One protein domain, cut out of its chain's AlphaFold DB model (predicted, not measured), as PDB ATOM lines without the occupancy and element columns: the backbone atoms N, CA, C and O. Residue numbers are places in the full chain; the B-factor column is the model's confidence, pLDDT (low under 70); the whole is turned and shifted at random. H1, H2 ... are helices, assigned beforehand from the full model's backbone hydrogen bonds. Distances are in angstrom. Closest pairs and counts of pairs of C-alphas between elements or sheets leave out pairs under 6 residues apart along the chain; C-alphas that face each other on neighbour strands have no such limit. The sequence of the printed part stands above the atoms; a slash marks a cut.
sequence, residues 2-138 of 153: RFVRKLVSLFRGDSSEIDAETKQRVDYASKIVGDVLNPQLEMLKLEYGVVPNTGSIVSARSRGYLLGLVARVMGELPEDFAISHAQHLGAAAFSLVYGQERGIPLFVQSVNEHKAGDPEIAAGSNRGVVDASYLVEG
ATOM      1  N   ARG A   2     217.598 259.879 285.433       71.75
ATOM      2  CA  ARG A   2     218.857 259.158 285.114       71.75
ATOM      3  C   ARG A   2     220.131 259.864 285.621       71.75
ATOM      4  O   ARG A   2     221.006 259.190 286.151       71.75
ATOM      5  N   PHE A   3     220.200 261.195 285.544       72.62
ATOM      6  CA  PHE A   3     221.355 261.983 286.004       72.62
ATOM      7  C   PHE A   3     221.605 261.911 287.501       72.62
ATOM      8  O   PHE A   3     222.695 261.538 287.904       72.62
ATOM      9  N   VAL A   4     220.595 262.229 288.319       75.88
ATOM     10  CA  VAL A   4     220.746 262.260 289.783       75.88
ATOM     11  C   VAL A   4     221.213 260.896 290.279       75.88
ATOM     12  O   VAL A   4     222.155 260.827 291.050       75.88
ATOM     13  N   ARG A   5     220.663 259.793 289.749       80.25
ATOM     14  CA  ARG A   5     221.128 258.437 290.086       80.25
ATOM     15  C   ARG A   5     222.594 258.199 289.712       80.25
ATOM     16  O   ARG A   5     223.315 257.587 290.491       80.25
ATOM     17  N   LYS A   6     223.036 258.678 288.543       79.50
ATOM     18  CA  LYS A   6     224.431 258.545 288.098       79.50
ATOM     19  C   LYS A   6     225.370 259.422 288.933       79.50
ATOM     20  O   LYS A   6     226.423 258.942 289.329       79.50
ATOM     21  N   LEU A   7     224.969 260.649 289.268       76.81
ATOM     22  CA  LEU A   7     225.723 261.542 290.151       76.81
ATOM     23  C   LEU A   7     225.862 260.951 291.554       76.81
ATOM     24  O   LEU A   7     226.964 260.884 292.079       76.81
ATOM     25  N   VAL A   8     224.759 260.456 292.114       79.44
ATOM     26  CA  VAL A   8     224.732 259.775 293.411       79.44
ATOM     27  C   VAL A   8     225.658 258.559 293.403       79.44
ATOM     28  O   VAL A   8     226.425 258.378 294.340       79.44
ATOM     29  N   SER A   9     225.622 257.741 292.346       82.88
ATOM     30  CA  SER A   9     226.521 256.588 292.202       82.88
ATOM     31  C   SER A   9     227.993 257.007 292.137       82.88
ATOM     32  O   SER A   9     228.819 256.403 292.810       82.88
ATOM     33  N   LEU A  10     228.323 258.068 291.394       78.88
ATOM     34  CA  LEU A  10     229.690 258.598 291.321       78.88
ATOM     35  C   LEU A  10     230.156 259.206 292.650       78.88
ATOM     36  O   LEU A  10     231.318 259.067 293.007       78.88
ATOM     37  N   PHE A  11     229.258 259.871 293.377       78.00
ATOM     38  CA  PHE A  11     229.558 260.514 294.654       78.00
ATOM     39  C   PHE A  11     229.791 259.504 295.780       78.00
ATOM     40  O   PHE A  11     230.687 259.680 296.598       78.00
ATOM     41  N   ARG A  12     228.960 258.460 295.834       77.19
ATOM     42  CA  ARG A  12     229.032 257.405 296.854       77.19
ATOM     43  C   ARG A  12     230.171 256.414 296.603       77.19
ATOM     44  O   ARG A  12     230.594 255.735 297.535       77.19
ATOM     45  N   GLY A  13     230.638 256.313 295.357       67.88
ATOM     46  CA  GLY A  13     231.473 255.197 294.917       67.88
ATOM     47  C   GLY A  13     230.747 253.851 295.067       67.88
ATOM     48  O   GLY A  13     229.522 253.807 295.193       67.88
ATOM     49  N   ASP A  14     231.508 252.756 295.101       56.78
ATOM     50  CA  ASP A  14     231.003 251.392 295.354       56.78
ATOM     51  C   ASP A  14     230.747 251.100 296.851       56.78
ATOM     52  O   ASP A  14     230.569 249.947 297.246       56.78
ATOM     53  N   SER A  15     230.723 252.120 297.719       52.72
ATOM     54  CA  SER A  15     230.556 251.900 299.157       52.72
ATOM     55  C   SER A  15     229.112 251.534 299.509       52.72
ATOM     56  O   SER A  15     228.191 252.352 299.425       52.72
ATOM     57  N   SER A  16     228.922 250.290 299.946       54.56
ATOM     58  CA  SER A  16     227.662 249.761 300.475       54.56
ATOM     59  C   SER A  16     227.349 250.217 301.908       54.56
ATOM     60  O   SER A  16     226.263 249.925 302.403       54.56
ATOM     61  N   GLU A  17     228.260 250.931 302.574       60.12
ATOM     62  CA  GLU A  17     228.190 251.248 304.010       60.12
ATOM     63  C   GLU A  17     228.085 252.753 304.270       60.12
ATOM     64  O   GLU A  17     228.877 253.351 304.992       60.12
ATOM     65  N   ILE A  18     227.094 253.386 303.652       71.31
ATOM     66  CA  ILE A  18     226.782 254.788 303.912       71.31
ATOM     67  C   ILE A  18     225.530 254.832 304.785       71.31
ATOM     68  O   ILE A  18     224.495 254.274 304.408       71.31
ATOM     69  N   ASP A  19     225.618 255.478 305.947       82.00
ATOM     70  CA  ASP A  19     224.484 255.615 306.857       82.00
ATOM     71  C   ASP A  19     223.317 256.386 306.201       82.00
ATOM     72  O   ASP A  19     223.472 257.101 305.203       82.00
ATOM     73  N   ALA A  20     222.107 256.209 306.739       83.50
ATOM     74  CA  ALA A  20     220.886 256.742 306.136       83.50
ATOM     75  C   ALA A  20     220.855 258.279 306.073       83.50
ATOM     76  O   ALA A  20     220.255 258.839 305.153       83.50
ATOM     77  N   GLU A  21     221.501 258.955 307.019       83.81
ATOM     78  CA  GLU A  21     221.542 260.410 307.084       83.81
ATOM     79  C   GLU A  21     222.506 260.969 306.033       83.81
ATOM     80  O   GLU A  21     222.120 261.817 305.222       83.81
ATOM     81  N   THR A  22     223.716 260.415 305.950       81.75
ATOM     82  CA  THR A  22     224.669 260.708 304.875       81.75
ATOM     83  C   THR A  22     224.015 260.461 303.523       81.75
ATOM     84  O   THR A  22     224.040 261.331 302.653       81.75
ATOM     85  N   LYS A  23     223.324 259.327 303.359       82.12
ATOM     86  CA  LYS A  23     222.593 258.986 302.134       82.12
ATOM     87  C   LYS A  23     221.608 260.087 301.719       82.12
ATOM     88  O   LYS A  23     221.640 260.498 300.557       82.12
ATOM     89  N   GLN A  24     220.781 260.574 302.648       85.44
ATOM     90  CA  GLN A  24     219.815 261.647 302.391       85.44
ATOM     91  C   GLN A  24     220.497 262.958 301.990       85.44
ATOM     92  O   GLN A  24     220.072 263.592 301.025       85.44
ATOM     93  N   ARG A  25     221.585 263.335 302.670       85.75
ATOM     94  CA  ARG A  25     222.366 264.543 302.350       85.75
ATOM     95  C   ARG A  25     222.986 264.461 300.951       85.75
ATOM     96  O   ARG A  25     222.899 265.419 300.183       85.75
ATOM     97  N   VAL A  26     223.522 263.295 300.575       83.00
ATOM     98  CA  VAL A  26     224.019 263.032 299.211       83.00
ATOM     99  C   VAL A  26     222.911 263.152 298.172       83.00
ATOM    100  O   VAL A  26     223.119 263.767 297.124       83.00
ATOM    101  N   ASP A  27     221.751 262.544 298.430       85.12
ATOM    102  CA  ASP A  27     220.622 262.567 297.496       85.12
ATOM    103  C   ASP A  27     220.111 263.998 297.299       85.12
ATOM    104  O   ASP A  27     219.866 264.406 296.164       85.12
ATOM    105  N   TYR A  28     220.021 264.779 298.378       87.12
ATOM    106  CA  TYR A  28     219.656 266.193 298.335       87.12
ATOM    107  C   TYR A  28     220.639 267.012 297.491       87.12
ATOM    108  O   TYR A  28     220.230 267.657 296.521       87.12
ATOM    109  N   ALA A  29     221.937 266.927 297.791       85.50
ATOM    110  CA  ALA A  29     222.958 267.676 297.063       85.50
ATOM    111  C   ALA A  29     223.003 267.290 295.578       85.50
ATOM    112  O   ALA A  29     223.012 268.147 294.692       85.50
ATOM    113  N   SER A  30     222.949 265.987 295.292       84.81
ATOM    114  CA  SER A  30     222.948 265.469 293.923       84.81
ATOM    115  C   SER A  30     221.689 265.864 293.154       84.81
ATOM    116  O   SER A  30     221.746 266.067 291.939       84.81
ATOM    117  N   LYS A  31     220.545 265.978 293.840       86.31
ATOM    118  CA  LYS A  31     219.301 266.458 293.241       86.31
ATOM    119  C   LYS A  31     219.436 267.916 292.816       86.31
ATOM    120  O   LYS A  31     219.157 268.195 291.658       86.31
ATOM    121  N   ILE A  32     219.907 268.813 293.686       82.88
ATOM    122  CA  ILE A  32     220.039 270.239 293.331       82.88
ATOM    123  C   ILE A  32     221.023 270.426 292.176       82.88
ATOM    124  O   ILE A  32     220.695 271.081 291.189       82.88
ATOM    125  N   VAL A  33     222.194 269.785 292.249       84.31
ATOM    126  CA  VAL A  33     223.176 269.815 291.154       84.31
ATOM    127  C   VAL A  33     222.552 269.303 289.849       84.31
ATOM    128  O   VAL A  33     222.763 269.882 288.785       84.31
ATOM    129  N   GLY A  34     221.741 268.243 289.915       81.50
ATOM    130  CA  GLY A  34     221.035 267.718 288.751       81.50
ATOM    131  C   GLY A  34     219.908 268.585 288.220       81.50
ATOM    132  O   GLY A  34     219.726 268.626 287.005       81.50
ATOM    133  N   ASP A  35     219.176 269.277 289.077       82.25
ATOM    134  CA  ASP A  35     218.106 270.181 288.660       82.25
ATOM    135  C   ASP A  35     218.674 271.416 287.941       82.25
ATOM    136  O   ASP A  35     218.040 271.924 287.018       82.25
ATOM    137  N   VAL A  36     219.902 271.836 288.278       79.44
ATOM    138  CA  VAL A  36     220.641 272.856 287.515       79.44
ATOM    139  C   VAL A  36     221.150 272.296 286.188       79.44
ATOM    140  O   VAL A  36     220.854 272.849 285.133       79.44
ATOM    141  N   LEU A  37     221.911 271.199 286.219       78.00
ATOM    142  CA  LEU A  37     222.686 270.761 285.053       78.00
ATOM    143  C   LEU A  37     221.856 270.032 283.986       78.00
ATOM    144  O   LEU A  37     222.187 270.111 282.803       78.00
ATOM    145  N   ASN A  38     220.783 269.318 284.356       79.00
ATOM    146  CA  ASN A  38     220.016 268.525 283.384       79.00
ATOM    147  C   ASN A  38     219.371 269.354 282.277       79.00
ATOM    148  O   ASN A  38     219.621 269.031 281.115       79.00
ATOM    149  N   PRO A  39     218.594 270.412 282.581       76.12
ATOM    150  CA  PRO A  39     217.957 271.206 281.535       76.12
ATOM    151  C   PRO A  39     218.977 271.778 280.545       76.12
ATOM    152  O   PRO A  39     218.714 271.880 279.353       76.12
ATOM    153  N   GLN A  40     220.172 272.107 281.034       73.38
ATOM    154  CA  GLN A  40     221.232 272.730 280.248       73.38
ATOM    155  C   GLN A  40     221.864 271.733 279.274       73.38
ATOM    156  O   GLN A  40     222.015 272.028 278.089       73.38
ATOM    157  N   LEU A  41     222.182 270.527 279.750       75.06
ATOM    158  CA  LEU A  41     222.695 269.455 278.897       75.06
ATOM    159  C   LEU A  41     221.653 269.010 277.859       75.06
ATOM    160  O   LEU A  41     221.999 268.807 276.695       75.06
ATOM    161  N   GLU A  42     220.376 268.941 278.251       77.31
ATOM    162  CA  GLU A  42     219.259 268.642 277.347       77.31
ATOM    163  C   GLU A  42     219.102 269.706 276.252       77.31
ATOM    164  O   GLU A  42     219.012 269.363 275.070       77.31
ATOM    165  N   MET A  43     219.138 270.995 276.609       71.75
ATOM    166  CA  MET A  43     219.070 272.103 275.645       71.75
ATOM    167  C   MET A  43     220.197 272.050 274.611       71.75
ATOM    168  O   MET A  43     219.986 272.360 273.438       71.75
ATOM    169  N   LEU A  44     221.389 271.635 275.033       69.75
ATOM    170  CA  LEU A  44     222.565 271.540 274.173       69.75
ATOM    171  C   LEU A  44     222.649 270.225 273.400       69.75
ATOM    172  O   LEU A  44     223.567 270.054 272.599       69.75
ATOM    173  N   LYS A  45     221.697 269.308 273.616       74.69
ATOM    174  CA  LYS A  45     221.696 267.952 273.047       74.69
ATOM    175  C   LYS A  45     222.999 267.201 273.346       74.69
ATOM    176  O   LYS A  45     223.485 266.440 272.512       74.69
ATOM    177  N   LEU A  46     223.568 267.438 274.528       73.38
ATOM    178  CA  LEU A  46     224.794 266.793 274.979       73.38
ATOM    179  C   LEU A  46     224.460 265.621 275.894       73.38
ATOM    180  O   LEU A  46     223.686 265.743 276.843       73.38
ATOM    181  N   GLU A  47     225.086 264.481 275.621       75.62
ATOM    182  CA  GLU A  47     225.031 263.330 276.511       75.62
ATOM    183  C   GLU A  47     225.994 263.495 277.694       75.62
ATOM    184  O   GLU A  47     227.040 264.147 277.613       75.62
ATOM    185  N   TYR A  48     225.653 262.856 278.814       71.75
ATOM    186  CA  TYR A  48     226.492 262.858 280.008       71.75
ATOM    187  C   TYR A  48     227.845 262.206 279.739       71.75
ATOM    188  O   TYR A  48     227.914 261.087 279.232       71.75
ATOM    189  N   GLY A  49     228.913 262.854 280.185       68.81
ATOM    190  CA  GLY A  49     230.274 262.371 280.008       68.81
ATOM    191  C   GLY A  49     230.816 262.525 278.587       68.81
ATOM    192  O   GLY A  49     231.900 262.022 278.313       68.81
ATOM    193  N   VAL A  50     230.076 263.204 277.704       69.62
ATOM    194  CA  VAL A  50     230.437 263.429 276.294       69.62
ATOM    195  C   VAL A  50     230.680 264.919 276.016       69.62
ATOM    196  O   VAL A  50     230.975 265.300 274.886       69.62
ATOM    197  N   VAL A  51     230.600 265.790 277.035       66.88
ATOM    198  CA  VAL A  51     230.922 267.213 276.860       66.88
ATOM    199  C   VAL A  51     232.401 267.335 276.458       66.88
ATOM    200  O   VAL A  51     233.265 266.906 277.230       66.88
ATOM    201  N   PRO A  52     232.717 267.892 275.269       60.91
ATOM    202  CA  PRO A  52     234.078 267.901 274.742       60.91
ATOM    203  C   PRO A  52     235.023 268.615 275.699       60.91
ATOM    204  O   PRO A  52     234.804 269.774 275.994       60.91
ATOM    205  N   ASN A  53     236.094 267.974 276.160       56.75
ATOM    206  CA  ASN A  53     237.042 268.562 277.122       56.75
ATOM    207  C   ASN A  53     237.907 269.719 276.568       56.75
ATOM    208  O   ASN A  53     238.786 270.221 277.268       56.75
ATOM    209  N   THR A  54     237.676 270.129 275.322       55.34
ATOM    210  CA  THR A  54     238.345 271.231 274.629       55.34
ATOM    211  C   THR A  54     237.322 272.073 273.869       55.34
ATOM    212  O   THR A  54     236.235 271.611 273.518       55.34
ATOM    213  N   GLY A  55     237.677 273.330 273.605       54.53
ATOM    214  CA  GLY A  55     236.813 274.284 272.915       54.53
ATOM    215  C   GLY A  55     235.997 275.159 273.866       54.53
ATOM    216  O   GLY A  55     236.132 275.105 275.087       54.53
ATOM    217  N   SER A  56     235.149 275.998 273.283       52.41
ATOM    218  CA  SER A  56     234.431 277.069 273.982       52.41
ATOM    219  C   SER A  56     233.407 276.583 275.018       52.41
ATOM    220  O   SER A  56     233.038 277.320 275.929       52.41
ATOM    221  N   ILE A  57     233.005 275.314 274.926       55.16
ATOM    222  CA  ILE A  57     232.108 274.632 275.864       55.16
ATOM    223  C   ILE A  57     232.849 274.279 277.182       55.16
ATOM    224  O   ILE A  57     232.260 274.224 278.256       55.16
ATOM    225  N   VAL A  58     234.174 274.123 277.199       65.31
ATOM    226  CA  VAL A  58     234.925 273.798 278.442       65.31
ATOM    227  C   VAL A  58     235.869 274.925 278.812       65.31
ATOM    228  O   VAL A  58     237.026 274.728 279.181       65.31
ATOM    229  N   SER A  59     235.348 276.147 278.711       78.38
ATOM    230  CA  SER A  59     236.040 277.347 279.155       78.38
ATOM    231  C   SER A  59     236.265 277.335 280.670       78.38
ATOM    232  O   SER A  59     235.545 276.690 281.435       78.38
ATOM    233  N   ALA A  60     237.270 278.089 281.114       86.25
ATOM    234  CA  ALA A  60     237.518 278.355 282.528       86.25
ATOM    235  C   ALA A  60     236.232 278.800 283.251       86.25
ATOM    236  O   ALA A  60     235.898 278.297 284.320       86.25
ATOM    237  N   ARG A  61     235.418 279.637 282.602       85.50
ATOM    238  CA  ARG A  61     234.136 280.086 283.145       85.50
ATOM    239  C   ARG A  61     233.116 278.963 283.361       85.50
ATOM    240  O   ARG A  61     232.463 278.952 284.403       85.50
ATOM    241  N   SER A  62     232.974 278.004 282.440       82.81
ATOM    242  CA  SER A  62     232.013 276.899 282.624       82.81
ATOM    243  C   SER A  62     232.440 275.936 283.732       82.81
ATOM    244  O   SER A  62     231.611 275.508 284.539       82.81
ATOM    245  N   ARG A  63     233.746 275.672 283.850       88.62
ATOM    246  CA  ARG A  63     234.300 274.906 284.974       88.62
ATOM    247  C   ARG A  63     234.129 275.639 286.304       88.62
ATOM    248  O   ARG A  63     233.742 275.030 287.297       88.62
ATOM    249  N   GLY A  64     234.354 276.954 286.310       90.94
ATOM    250  CA  GLY A  64     234.107 277.816 287.463       90.94
ATOM    251  C   GLY A  64     232.663 277.732 287.940       90.94
ATOM    252  O   GLY A  64     232.424 277.580 289.132       90.94
ATOM    253  N   TYR A  65     231.695 277.729 287.023       88.44
ATOM    254  CA  TYR A  65     230.287 277.573 287.385       88.44
ATOM    255  C   TYR A  65     230.012 276.268 288.129       88.44
ATOM    256  O   TYR A  65     229.342 276.288 289.162       88.44
ATOM    257  N   LEU A  66     230.540 275.138 287.645       89.25
ATOM    258  CA  LEU A  66     230.392 273.850 288.328       89.25
ATOM    259  C   LEU A  66     230.979 273.889 289.747       89.25
ATOM    260  O   LEU A  66     230.371 273.334 290.661       89.25
ATOM    261  N   LEU A  67     232.110 274.577 289.951       92.06
ATOM    262  CA  LEU A  67     232.671 274.787 291.290       92.06
ATOM    263  C   LEU A  67     231.731 275.595 292.187       92.06
ATOM    264  O   LEU A  67     231.473 275.180 293.314       92.06
ATOM    265  N   GLY A  68     231.204 276.716 291.693       91.88
ATOM    266  CA  GLY A  68     230.300 277.579 292.456       91.88
ATOM    267  C   GLY A  68     228.984 276.898 292.824       91.88
ATOM    268  O   GLY A  68     228.534 276.990 293.965       91.88
ATOM    269  N   LEU A  69     228.411 276.146 291.881       90.06
ATOM    270  CA  LEU A  69     227.232 275.307 292.096       90.06
ATOM    271  C   LEU A  69     227.468 274.314 293.240       90.06
ATOM    272  O   LEU A  69     226.695 274.263 294.194       90.06
ATOM    273  N   VAL A  70     228.558 273.546 293.161       91.25
ATOM    274  CA  VAL A  70     228.917 272.561 294.189       91.25
ATOM    275  C   VAL A  70     229.171 273.242 295.532       91.25
ATOM    276  O   VAL A  70     228.646 272.786 296.544       91.25
ATOM    277  N   ALA A  71     229.916 274.347 295.557       91.19
ATOM    278  CA  ALA A  71     230.219 275.077 296.783       91.19
ATOM    279  C   ALA A  71     228.949 275.591 297.477       91.19
ATOM    280  O   ALA A  71     228.788 275.395 298.680       91.19
ATOM    281  N   ARG A  72     228.013 276.185 296.724       91.62
ATOM    282  CA  ARG A  72     226.748 276.690 297.273       91.62
ATOM    283  C   ARG A  72     225.883 275.573 297.842       91.62
ATOM    284  O   ARG A  72     225.346 275.747 298.930       91.62
ATOM    285  N   VAL A  73     225.757 274.455 297.122       88.75
ATOM    286  CA  VAL A  73     224.963 273.293 297.555       88.75
ATOM    287  C   VAL A  73     225.568 272.643 298.797       88.75
ATOM    288  O   VAL A  73     224.838 272.302 299.721       88.75
ATOM    289  N   MET A  74     226.894 272.499 298.849       89.69
ATOM    290  CA  MET A  74     227.566 271.962 300.036       89.69
ATOM    291  C   MET A  74     227.468 272.913 301.231       89.69
ATOM    292  O   MET A  74     227.371 272.438 302.353       89.69
ATOM    293  N   GLY A  75     227.429 274.229 301.001       88.19
ATOM    294  CA  GLY A  75     227.231 275.231 302.054       88.19
ATOM    295  C   GLY A  75     225.852 275.204 302.726       88.19
ATOM    296  O   GLY A  75     225.695 275.812 303.777       88.19
ATOM    297  N   GLU A  76     224.867 274.501 302.157       88.44
ATOM    298  CA  GLU A  76     223.560 274.252 302.796       88.44
ATOM    299  C   GLU A  76     223.565 273.044 303.734       88.44
ATOM    300  O   GLU A  76     222.598 272.796 304.454       88.44
ATOM    301  N   LEU A  77     224.625 272.243 303.686       87.31
ATOM    302  CA  LEU A  77     224.764 271.061 304.516       87.31
ATOM    303  C   LEU A  77     225.536 271.404 305.794       87.31
ATOM    304  O   LEU A  77     226.283 272.385 305.818       87.31
ATOM    305  N   PRO A  78     225.399 270.583 306.851       86.81
ATOM    306  CA  PRO A  78     226.234 270.701 308.038       86.81
ATOM    307  C   PRO A  78     227.721 270.806 307.674       86.81
ATOM    308  O   PRO A  78     228.203 270.101 306.787       86.81
ATOM    309  N   GLU A  79     228.436 271.717 308.332       84.19
ATOM    310  CA  GLU A  79     229.803 272.111 307.963       84.19
ATOM    311  C   GLU A  79     230.780 270.921 307.939       84.19
ATOM    312  O   GLU A  79     231.575 270.771 307.009       84.19
ATOM    313  N   ASP A  80     230.670 270.029 308.922       82.81
ATOM    314  CA  ASP A  80     231.438 268.786 309.035       82.81
ATOM    315  C   ASP A  80     231.250 267.873 307.814       82.81
ATOM    316  O   ASP A  80     232.211 267.326 307.255       82.81
ATOM    317  N   PHE A  81     230.007 267.759 307.351       83.50
ATOM    318  CA  PHE A  81     229.658 267.026 306.148       83.50
ATOM    319  C   PHE A  81     230.211 267.710 304.900       83.50
ATOM    320  O   PHE A  81     230.796 267.047 304.036       83.50
ATOM    321  N   ALA A  82     230.026 269.029 304.818       81.94
ATOM    322  CA  ALA A  82     230.417 269.850 303.686       81.94
ATOM    323  C   ALA A  82     231.922 269.745 303.417       81.94
ATOM    324  O   ALA A  82     232.331 269.400 302.307       81.94
ATOM    325  N   ILE A  83     232.742 269.949 304.450       78.31
ATOM    326  CA  ILE A  83     234.205 269.868 304.368       78.31
ATOM    327  C   ILE A  83     234.650 268.476 303.914       78.31
ATOM    328  O   ILE A  83     235.492 268.353 303.022       78.31
ATOM    329  N   SER A  84     234.055 267.428 304.486       80.19
ATOM    330  CA  SER A  84     234.482 266.045 304.249       80.19
ATOM    331  C   SER A  84     234.097 265.516 302.864       80.19
ATOM    332  O   SER A  84     234.720 264.577 302.371       80.19
ATOM    333  N   HIS A  85     233.090 266.109 302.209       84.62
ATOM    334  CA  HIS A  85     232.528 265.546 300.980       84.62
ATOM    335  C   HIS A  85     232.458 266.500 299.782       84.62
ATOM    336  O   HIS A  85     232.132 266.057 298.677       84.62
ATOM    337  N   ALA A  86     232.784 267.787 299.933       84.25
ATOM    338  CA  ALA A  86     232.714 268.741 298.823       84.25
ATOM    339  C   ALA A  86     233.595 268.330 297.634       84.25
ATOM    340  O   ALA A  86     233.197 268.491 296.479       84.25
ATOM    341  N   GLN A  87     234.762 267.737 297.903       86.75
ATOM    342  CA  GLN A  87     235.647 267.227 296.854       86.75
ATOM    343  C   GLN A  87     235.031 266.048 296.094       86.75
ATOM    344  O   GLN A  87     235.150 265.994 294.872       86.75
ATOM    345  N   HIS A  88     234.320 265.150 296.783       87.69
ATOM    346  CA  HIS A  88     233.602 264.050 296.138       87.69
ATOM    347  C   HIS A  88     232.464 264.574 295.250       87.69
ATOM    348  O   HIS A  88     232.301 264.083 294.134       87.69
ATOM    349  N   LEU A  89     231.734 265.618 295.675       87.75
ATOM    350  CA  LEU A  89     230.667 266.222 294.853       87.75
ATOM    351  C   LEU A  89     231.239 266.909 293.632       87.75
ATOM    352  O   LEU A  89     230.732 266.708 292.532       87.75
ATOM    353  N   GLY A  90     232.316 267.667 293.824       89.62
ATOM    354  CA  GLY A  90     233.041 268.316 292.742       89.62
ATOM    355  C   GLY A  90     233.531 267.306 291.710       89.62
ATOM    356  O   GLY A  90     233.184 267.406 290.535       89.62
ATOM    357  N   ALA A  91     234.260 266.280 292.148       89.38
ATOM    358  CA  ALA A  91     234.775 265.230 291.275       89.38
ATOM    359  C   ALA A  91     233.654 264.472 290.542       89.38
ATOM    360  O   ALA A  91     233.766 264.219 289.338       89.38
ATOM    361  N   ALA A  92     232.558 264.145 291.233       87.94
ATOM    362  CA  ALA A  92     231.413 263.450 290.652       87.94
ATOM    363  C   ALA A  92     230.668 264.320 289.624       87.94
ATOM    364  O   ALA A  92     230.371 263.846 288.527       87.94
ATOM    365  N   ALA A  93     230.421 265.598 289.933       87.88
ATOM    366  CA  ALA A  93     229.770 266.542 289.026       87.88
ATOM    367  C   ALA A  93     230.607 266.771 287.760       87.88
ATOM    368  O   ALA A  93     230.090 266.662 286.648       87.88
ATOM    369  N   PHE A  94     231.916 266.991 287.906       90.06
ATOM    370  CA  PHE A  94     232.818 267.145 286.764       90.06
ATOM    371  C   PHE A  94     232.917 265.868 285.924       90.06
ATOM    372  O   PHE A  94     232.895 265.944 284.699       90.06
ATOM    373  N   SER A  95     232.985 264.691 286.551       88.19
ATOM    374  CA  SER A  95     233.016 263.403 285.837       88.19
ATOM    375  C   SER A  95     231.725 263.120 285.078       88.19
ATOM    376  O   SER A  95     231.742 262.494 284.020       88.19
ATOM    377  N   LEU A  96     230.594 263.590 285.598       83.69
ATOM    378  CA  LEU A  96     229.301 263.431 284.949       83.69
ATOM    379  C   LEU A  96     229.136 264.348 283.732       83.69
ATOM    380  O   LEU A  96     228.479 263.957 282.768       83.69
ATOM    381  N   VAL A  97     229.745 265.535 283.758       82.75
ATOM    382  CA  VAL A  97     229.735 266.481 282.636       82.75
ATOM    383  C   VAL A  97     230.802 266.103 281.603       82.75
ATOM    384  O   VAL A  97     230.469 265.821 280.455       82.75
ATOM    385  N   TYR A  98     232.070 266.019 282.008       82.56
ATOM    386  CA  TYR A  98     233.231 265.895 281.110       82.56
ATOM    387  C   TYR A  98     233.739 264.461 280.903       82.56
ATOM    388  O   TYR A  98     234.706 264.247 280.174       82.56
ATOM    389  N   GLY A  99     233.117 263.481 281.560       82.88
ATOM    390  CA  GLY A  99     233.510 262.073 281.510       82.88
ATOM    391  C   GLY A  99     234.506 261.717 282.613       82.88
ATOM    392  O   GLY A  99     235.243 262.570 283.101       82.88
ATOM    393  N   GLN A 100     234.538 260.447 283.025       80.75
ATOM    394  CA  GLN A 100     235.368 260.004 284.155       80.75
ATOM    395  C   GLN A 100     236.870 260.220 283.921       80.75
ATOM    396  O   GLN A 100     237.569 260.667 284.824       80.75
ATOM    397  N   GLU A 101     237.357 259.978 282.700       83.56
ATOM    398  CA  GLU A 101     238.783 260.101 282.361       83.56
ATOM    399  C   GLU A 101     239.326 261.529 282.526       83.56
ATOM    400  O   GLU A 101     240.517 261.730 282.760       83.56
ATOM    401  N   ARG A 102     238.461 262.539 282.378       81.81
ATOM    402  CA  ARG A 102     238.860 263.955 282.311       81.81
ATOM    403  C   ARG A 102     238.244 264.807 283.408       81.81
ATOM    404  O   ARG A 102     238.822 265.830 283.760       81.81
ATOM    405  N   GLY A 103     237.125 264.383 283.984       84.56
ATOM    406  CA  GLY A 103     236.397 265.122 285.006       84.56
ATOM    407  C   GLY A 103     237.224 265.373 286.261       84.56
ATOM    408  O   GLY A 103     237.313 266.514 286.702       84.56
ATOM    409  N   ILE A 104     237.888 264.345 286.798       88.50
ATOM    410  CA  ILE A 104     238.721 264.496 288.002       88.50
ATOM    411  C   ILE A 104     239.916 265.437 287.746       88.50
ATOM    412  O   ILE A 104     240.067 266.397 288.506       88.50
ATOM    413  N   PRO A 105     240.727 265.259 286.678       89.88
ATOM    414  CA  PRO A 105     241.782 266.218 286.341       89.88
ATOM    415  C   PRO A 105     241.279 267.659 286.180       89.88
ATOM    416  O   PRO A 105     241.888 268.581 286.718       89.88
ATOM    417  N   LEU A 106     240.148 267.856 285.491       89.56
ATOM    418  CA  LEU A 106     239.565 269.183 285.283       89.56
ATOM    419  C   LEU A 106     239.054 269.806 286.584       89.56
ATOM    420  O   LEU A 106     239.189 271.014 286.765       89.56
ATOM    421  N   PHE A 107     238.503 269.009 287.500       92.88
ATOM    422  CA  PHE A 107     238.103 269.485 288.822       92.88
ATOM    423  C   PHE A 107     239.312 270.007 289.604       92.88
ATOM    424  O   PHE A 107     239.305 271.150 290.059       92.88
ATOM    425  N   VAL A 108     240.379 269.204 289.697       92.44
ATOM    426  CA  VAL A 108     241.617 269.588 290.397       92.44
ATOM    427  C   VAL A 108     242.229 270.844 289.778       92.44
ATOM    428  O   VAL A 108     242.577 271.779 290.501       92.44
ATOM    429  N   GLN A 109     242.312 270.897 288.446       92.94
ATOM    430  CA  GLN A 109     242.782 272.074 287.721       92.94
ATOM    431  C   GLN A 109     241.954 273.313 288.079       92.94
ATOM    432  O   GLN A 109     242.519 274.335 288.452       92.94
ATOM    433  N   SER A 110     240.627 273.208 288.034       94.06
ATOM    434  CA  SER A 110     239.735 274.348 288.265       94.06
ATOM    435  C   SER A 110     239.818 274.861 289.705       94.06
ATOM    436  O   SER A 110     239.778 276.067 289.929       94.06
ATOM    437  N   VAL A 111     239.978 273.970 290.693       94.88
ATOM    438  CA  VAL A 111     240.213 274.368 292.093       94.88
ATOM    439  C   VAL A 111     241.523 275.146 292.225       94.88
ATOM    440  O   VAL A 111     241.570 276.153 292.930       94.88
ATOM    441  N   ASN A 112     242.584 274.702 291.551       95.06
ATOM    442  CA  ASN A 112     243.877 275.384 291.582       95.06
ATOM    443  C   ASN A 112     243.825 276.743 290.875       95.06
ATOM    444  O   ASN A 112     244.330 277.722 291.417       95.06
ATOM    445  N   GLU A 113     243.171 276.826 289.716       95.00
ATOM    446  CA  GLU A 113     242.954 278.085 288.991       95.00
ATOM    447  C   GLU A 113     242.115 279.068 289.824       95.00
ATOM    448  O   GLU A 113     242.457 280.245 289.917       95.00
ATOM    449  N   HIS A 114     241.076 278.591 290.524       94.19
ATOM    450  CA  HIS A 114     240.290 279.433 291.429       94.19
ATOM    451  C   HIS A 114     241.135 279.988 292.581       94.19
ATOM    452  O   HIS A 114     241.086 281.182 292.865       94.19
ATOM    453  N   LYS A 115     241.951 279.137 293.220       93.81
ATOM    454  CA  LYS A 115     242.882 279.547 294.288       93.81
ATOM    455  C   LYS A 115     243.937 280.536 293.797       93.81
ATOM    456  O   LYS A 115     244.355 281.399 294.561       93.81
ATOM    457  N   ALA A 116     244.353 280.414 292.539       95.25
ATOM    458  CA  ALA A 116     245.269 281.344 291.890       95.25
ATOM    459  C   ALA A 116     244.604 282.677 291.494       95.25
ATOM    460  O   ALA A 116     245.294 283.578 291.024       95.25
ATOM    461  N   GLY A 117     243.290 282.821 291.691       93.12
ATOM    462  CA  GLY A 117     242.554 284.037 291.366       93.12
ATOM    463  C   GLY A 117     242.242 284.191 289.879       93.12
ATOM    464  O   GLY A 117     242.105 285.321 289.415       93.12
ATOM    465  N   ASP A 118     242.129 283.088 289.127       95.00
ATOM    466  CA  ASP A 118     241.718 283.152 287.723       95.00
ATOM    467  C   ASP A 118     240.343 283.850 287.597       95.00
ATOM    468  O   ASP A 118     239.356 283.399 288.202       95.00
ATOM    469  N   PRO A 119     240.252 284.957 286.837       90.81
ATOM    470  CA  PRO A 119     239.052 285.788 286.803       90.81
ATOM    471  C   PRO A 119     237.880 285.104 286.096       90.81
ATOM    472  O   PRO A 119     236.724 285.364 286.434       90.81
ATOM    473  N   GLU A 120     238.143 284.208 285.144       89.69
ATOM    474  CA  GLU A 120     237.098 283.493 284.416       89.69
ATOM    475  C   GLU A 120     236.486 282.395 285.288       89.69
ATOM    476  O   GLU A 120     235.258 282.293 285.372       89.69
ATOM    477  N   ILE A 121     237.320 281.641 286.010       91.50
ATOM    478  CA  ILE A 121     236.879 280.674 287.020       91.50
ATOM    479  C   ILE A 121     236.084 281.381 288.122       91.50
ATOM    480  O   ILE A 121     235.009 280.910 288.493       91.50
ATOM    481  N   ALA A 122     236.568 282.520 288.630       92.69
ATOM    482  CA  ALA A 122     235.874 283.287 289.665       92.69
ATOM    483  C   ALA A 122     234.515 283.824 289.182       92.69
ATOM    484  O   ALA A 122     233.512 283.673 289.881       92.69
ATOM    485  N   ALA A 123     234.452 284.389 287.971       90.00
ATOM    486  CA  ALA A 123     233.204 284.860 287.373       90.00
ATOM    487  C   ALA A 123     232.191 283.719 287.188       90.00
ATOM    488  O   ALA A 123     231.014 283.875 287.520       90.00
ATOM    489  N   GLY A 124     232.653 282.562 286.702       89.12
ATOM    490  CA  GLY A 124     231.840 281.354 286.600       89.12
ATOM    491  C   GLY A 124     231.312 280.905 287.959       89.12
ATOM    492  O   GLY A 124     230.108 280.716 288.114       89.12
ATOM    493  N   SER A 125     232.201 280.803 288.949       92.88
ATOM    494  CA  SER A 125     231.880 280.378 290.317       92.88
ATOM    495  C   SER A 125     230.811 281.261 290.951       92.88
ATOM    496  O   SER A 125     229.775 280.759 291.384       92.88
ATOM    497  N   ASN A 126     230.979 282.583 290.892       90.31
ATOM    498  CA  ASN A 126     229.991 283.522 291.419       90.31
ATOM    499  C   ASN A 126     228.613 283.330 290.772       90.31
ATOM    500  O   ASN A 126     227.595 283.376 291.462       90.31
ATOM    501  N   ARG A 127     228.559 283.068 289.459       86.12
ATOM    502  CA  ARG A 127     227.285 282.794 288.785       86.12
ATOM    503  C   ARG A 127     226.677 281.459 289.211       86.12
ATOM    504  O   ARG A 127     225.481 281.420 289.481       86.12
ATOM    505  N   GLY A 128     227.486 280.407 289.322       86.06
ATOM    506  CA  GLY A 128     227.038 279.100 289.810       86.06
ATOM    507  C   GLY A 128     226.439 279.176 291.217       86.06
ATOM    508  O   GLY A 128     225.397 278.578 291.473       86.06
ATOM    509  N   VAL A 129     227.041 279.976 292.103       89.25
ATOM    510  CA  VAL A 129     226.524 280.240 293.456       89.25
ATOM    511  C   VAL A 129     225.156 280.924 293.411       89.25
ATOM    512  O   VAL A 129     224.230 280.491 294.098       89.25
ATOM    513  N   VAL A 130     225.011 281.980 292.607       85.06
ATOM    514  CA  VAL A 130     223.747 282.723 292.473       85.06
ATOM    515  C   VAL A 130     222.628 281.814 291.967       85.06
ATOM    516  O   VAL A 130     221.559 281.763 292.571       85.06
ATOM    517  N   ASP A 131     222.883 281.050 290.906       79.50
ATOM    518  CA  ASP A 131     221.875 280.165 290.319       79.50
ATOM    519  C   ASP A 131     221.469 279.035 291.283       79.50
ATOM    520  O   ASP A 131     220.282 278.735 291.420       79.50
ATOM    521  N   ALA A 132     222.417 278.433 292.013       82.19
ATOM    522  CA  ALA A 132     222.052 277.430 293.015       82.19
ATOM    523  C   ALA A 132     221.262 278.032 294.186       82.19
ATOM    524  O   ALA A 132     220.384 277.357 294.719       82.19
ATOM    525  N   SER A 133     221.527 279.289 294.559       83.62
ATOM    526  CA  SER A 133     220.800 279.970 295.642       83.62
ATOM    527  C   SER A 133     219.313 280.080 295.327       83.62
ATOM    528  O   SER A 133     218.496 279.727 296.168       83.62
ATOM    529  N   TYR A 134     218.949 280.433 294.091       79.31
ATOM    530  CA  TYR A 134     217.542 280.495 293.689       79.31
ATOM    531  C   TYR A 134     216.812 279.155 293.841       79.31
ATOM    532  O   TYR A 134     215.659 279.135 294.262       79.31
ATOM    533  N   LEU A 135     217.461 278.028 293.528       75.75
ATOM    534  CA  LEU A 135     216.840 276.708 293.688       75.75
ATOM    535  C   LEU A 135     216.730 276.278 295.147       75.75
ATOM    536  O   LEU A 135     215.714 275.706 295.537       75.75
ATOM    537  N   VAL A 136     217.767 276.547 295.939       77.81
ATOM    538  CA  VAL A 136     217.780 276.278 297.382       77.81
ATOM    539  C   VAL A 136     216.686 277.085 298.088       77.81
ATOM    540  O   VAL A 136     215.970 276.555 298.931       77.81
ATOM    541  N   GLU A 137     216.501 278.344 297.694       80.06
ATOM    542  CA  GLU A 137     215.506 279.265 298.257       80.06
ATOM    543  C   GLU A 137     214.082 279.028 297.717       80.06
ATOM    544  O   GLU A 137     213.141 279.721 298.105       80.06
ATOM    545  N   GLY A 138     213.892 278.041 296.832       65.44
ATOM    546  CA  GLY A 138     212.581 277.676 296.287       65.44
ATOM    547  C   GLY A 138     212.033 278.646 295.235       65.44
ATOM    548  O   GLY A 138     210.841 278.602 294.920       65.44
TER     549      GLY A 138
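AT A GLANCE: This is residues 2 to 138 of the 153 residues of an uncharacterized protein of Novosphingobium sp. TCA1 (UniProt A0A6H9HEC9). Six helices pack mostly crossed around H3: H6 packs closely on one side of it, H5 crosses it, and H1 covers H2 and H4 on the side away from H6. H2, H3 and H4 make an up-and-down bundle, each running against the one before. The 137 printed residues hold six named helices, H1 to H6, and no named strand: all helix. The whole is compact, with a radius of gyration of the C-alphas of 13.9 A, spanning 40 by 29 by 28 A.

HOW THE PARTS SIT: H1, residues 2 to 12, and H2, residues 20 to 43, touch as a hairpin, closest at C-alphas Val 4 and Gly 34, 5.6 A. H3, residues 60 to 74, forms a hairpin with H2 at a shallow tilt of 32 degrees; residues 69 to 74 alone touch residues 29 to 33, closest at C-alphas Ala 29 and Val 73, 6.0 A. H4, residues 79 to 98, forms a hairpin with H3, its closest C-alphas being Met 74 and Ala 82, 5.1 A. H5, residues 100 to 115, touches H3 about perpendicular, 87 degrees, closest at C-alphas Arg 63 and Ser 110, 6.4 A. H6, residues 119 to 136, touches H3, closest at C-alphas Gly 68 and Ser 125, 3.9 A. H1 and H6 are apart. Each O i to N i+4 pair is within hydrogen-bond range in H1 and H3; H2 has 18 of 20, H4 14 of 16, H5 10 of 12, H6 13 of 14.

IN THESE COORDINATES: H1, 15.6 A long, begins at C-alpha 2 (218.857, 259.158, 285.114). H2 measures 34.2 A, H3 21.1 A, H4 27.8 A and H5 23.3 A. H6, 25.6 A, ends at C-alpha 136 (217.780, 276.278, 297.382).

THE WHOLE: The C-alphas farthest apart, Ala 20 and Gly 55, are 40.8 A apart. The printed part has no cut. The H2 to H3 link is long. Residues 13 to 17, 44, 49 to 58 and 138 are under pLDDT 70.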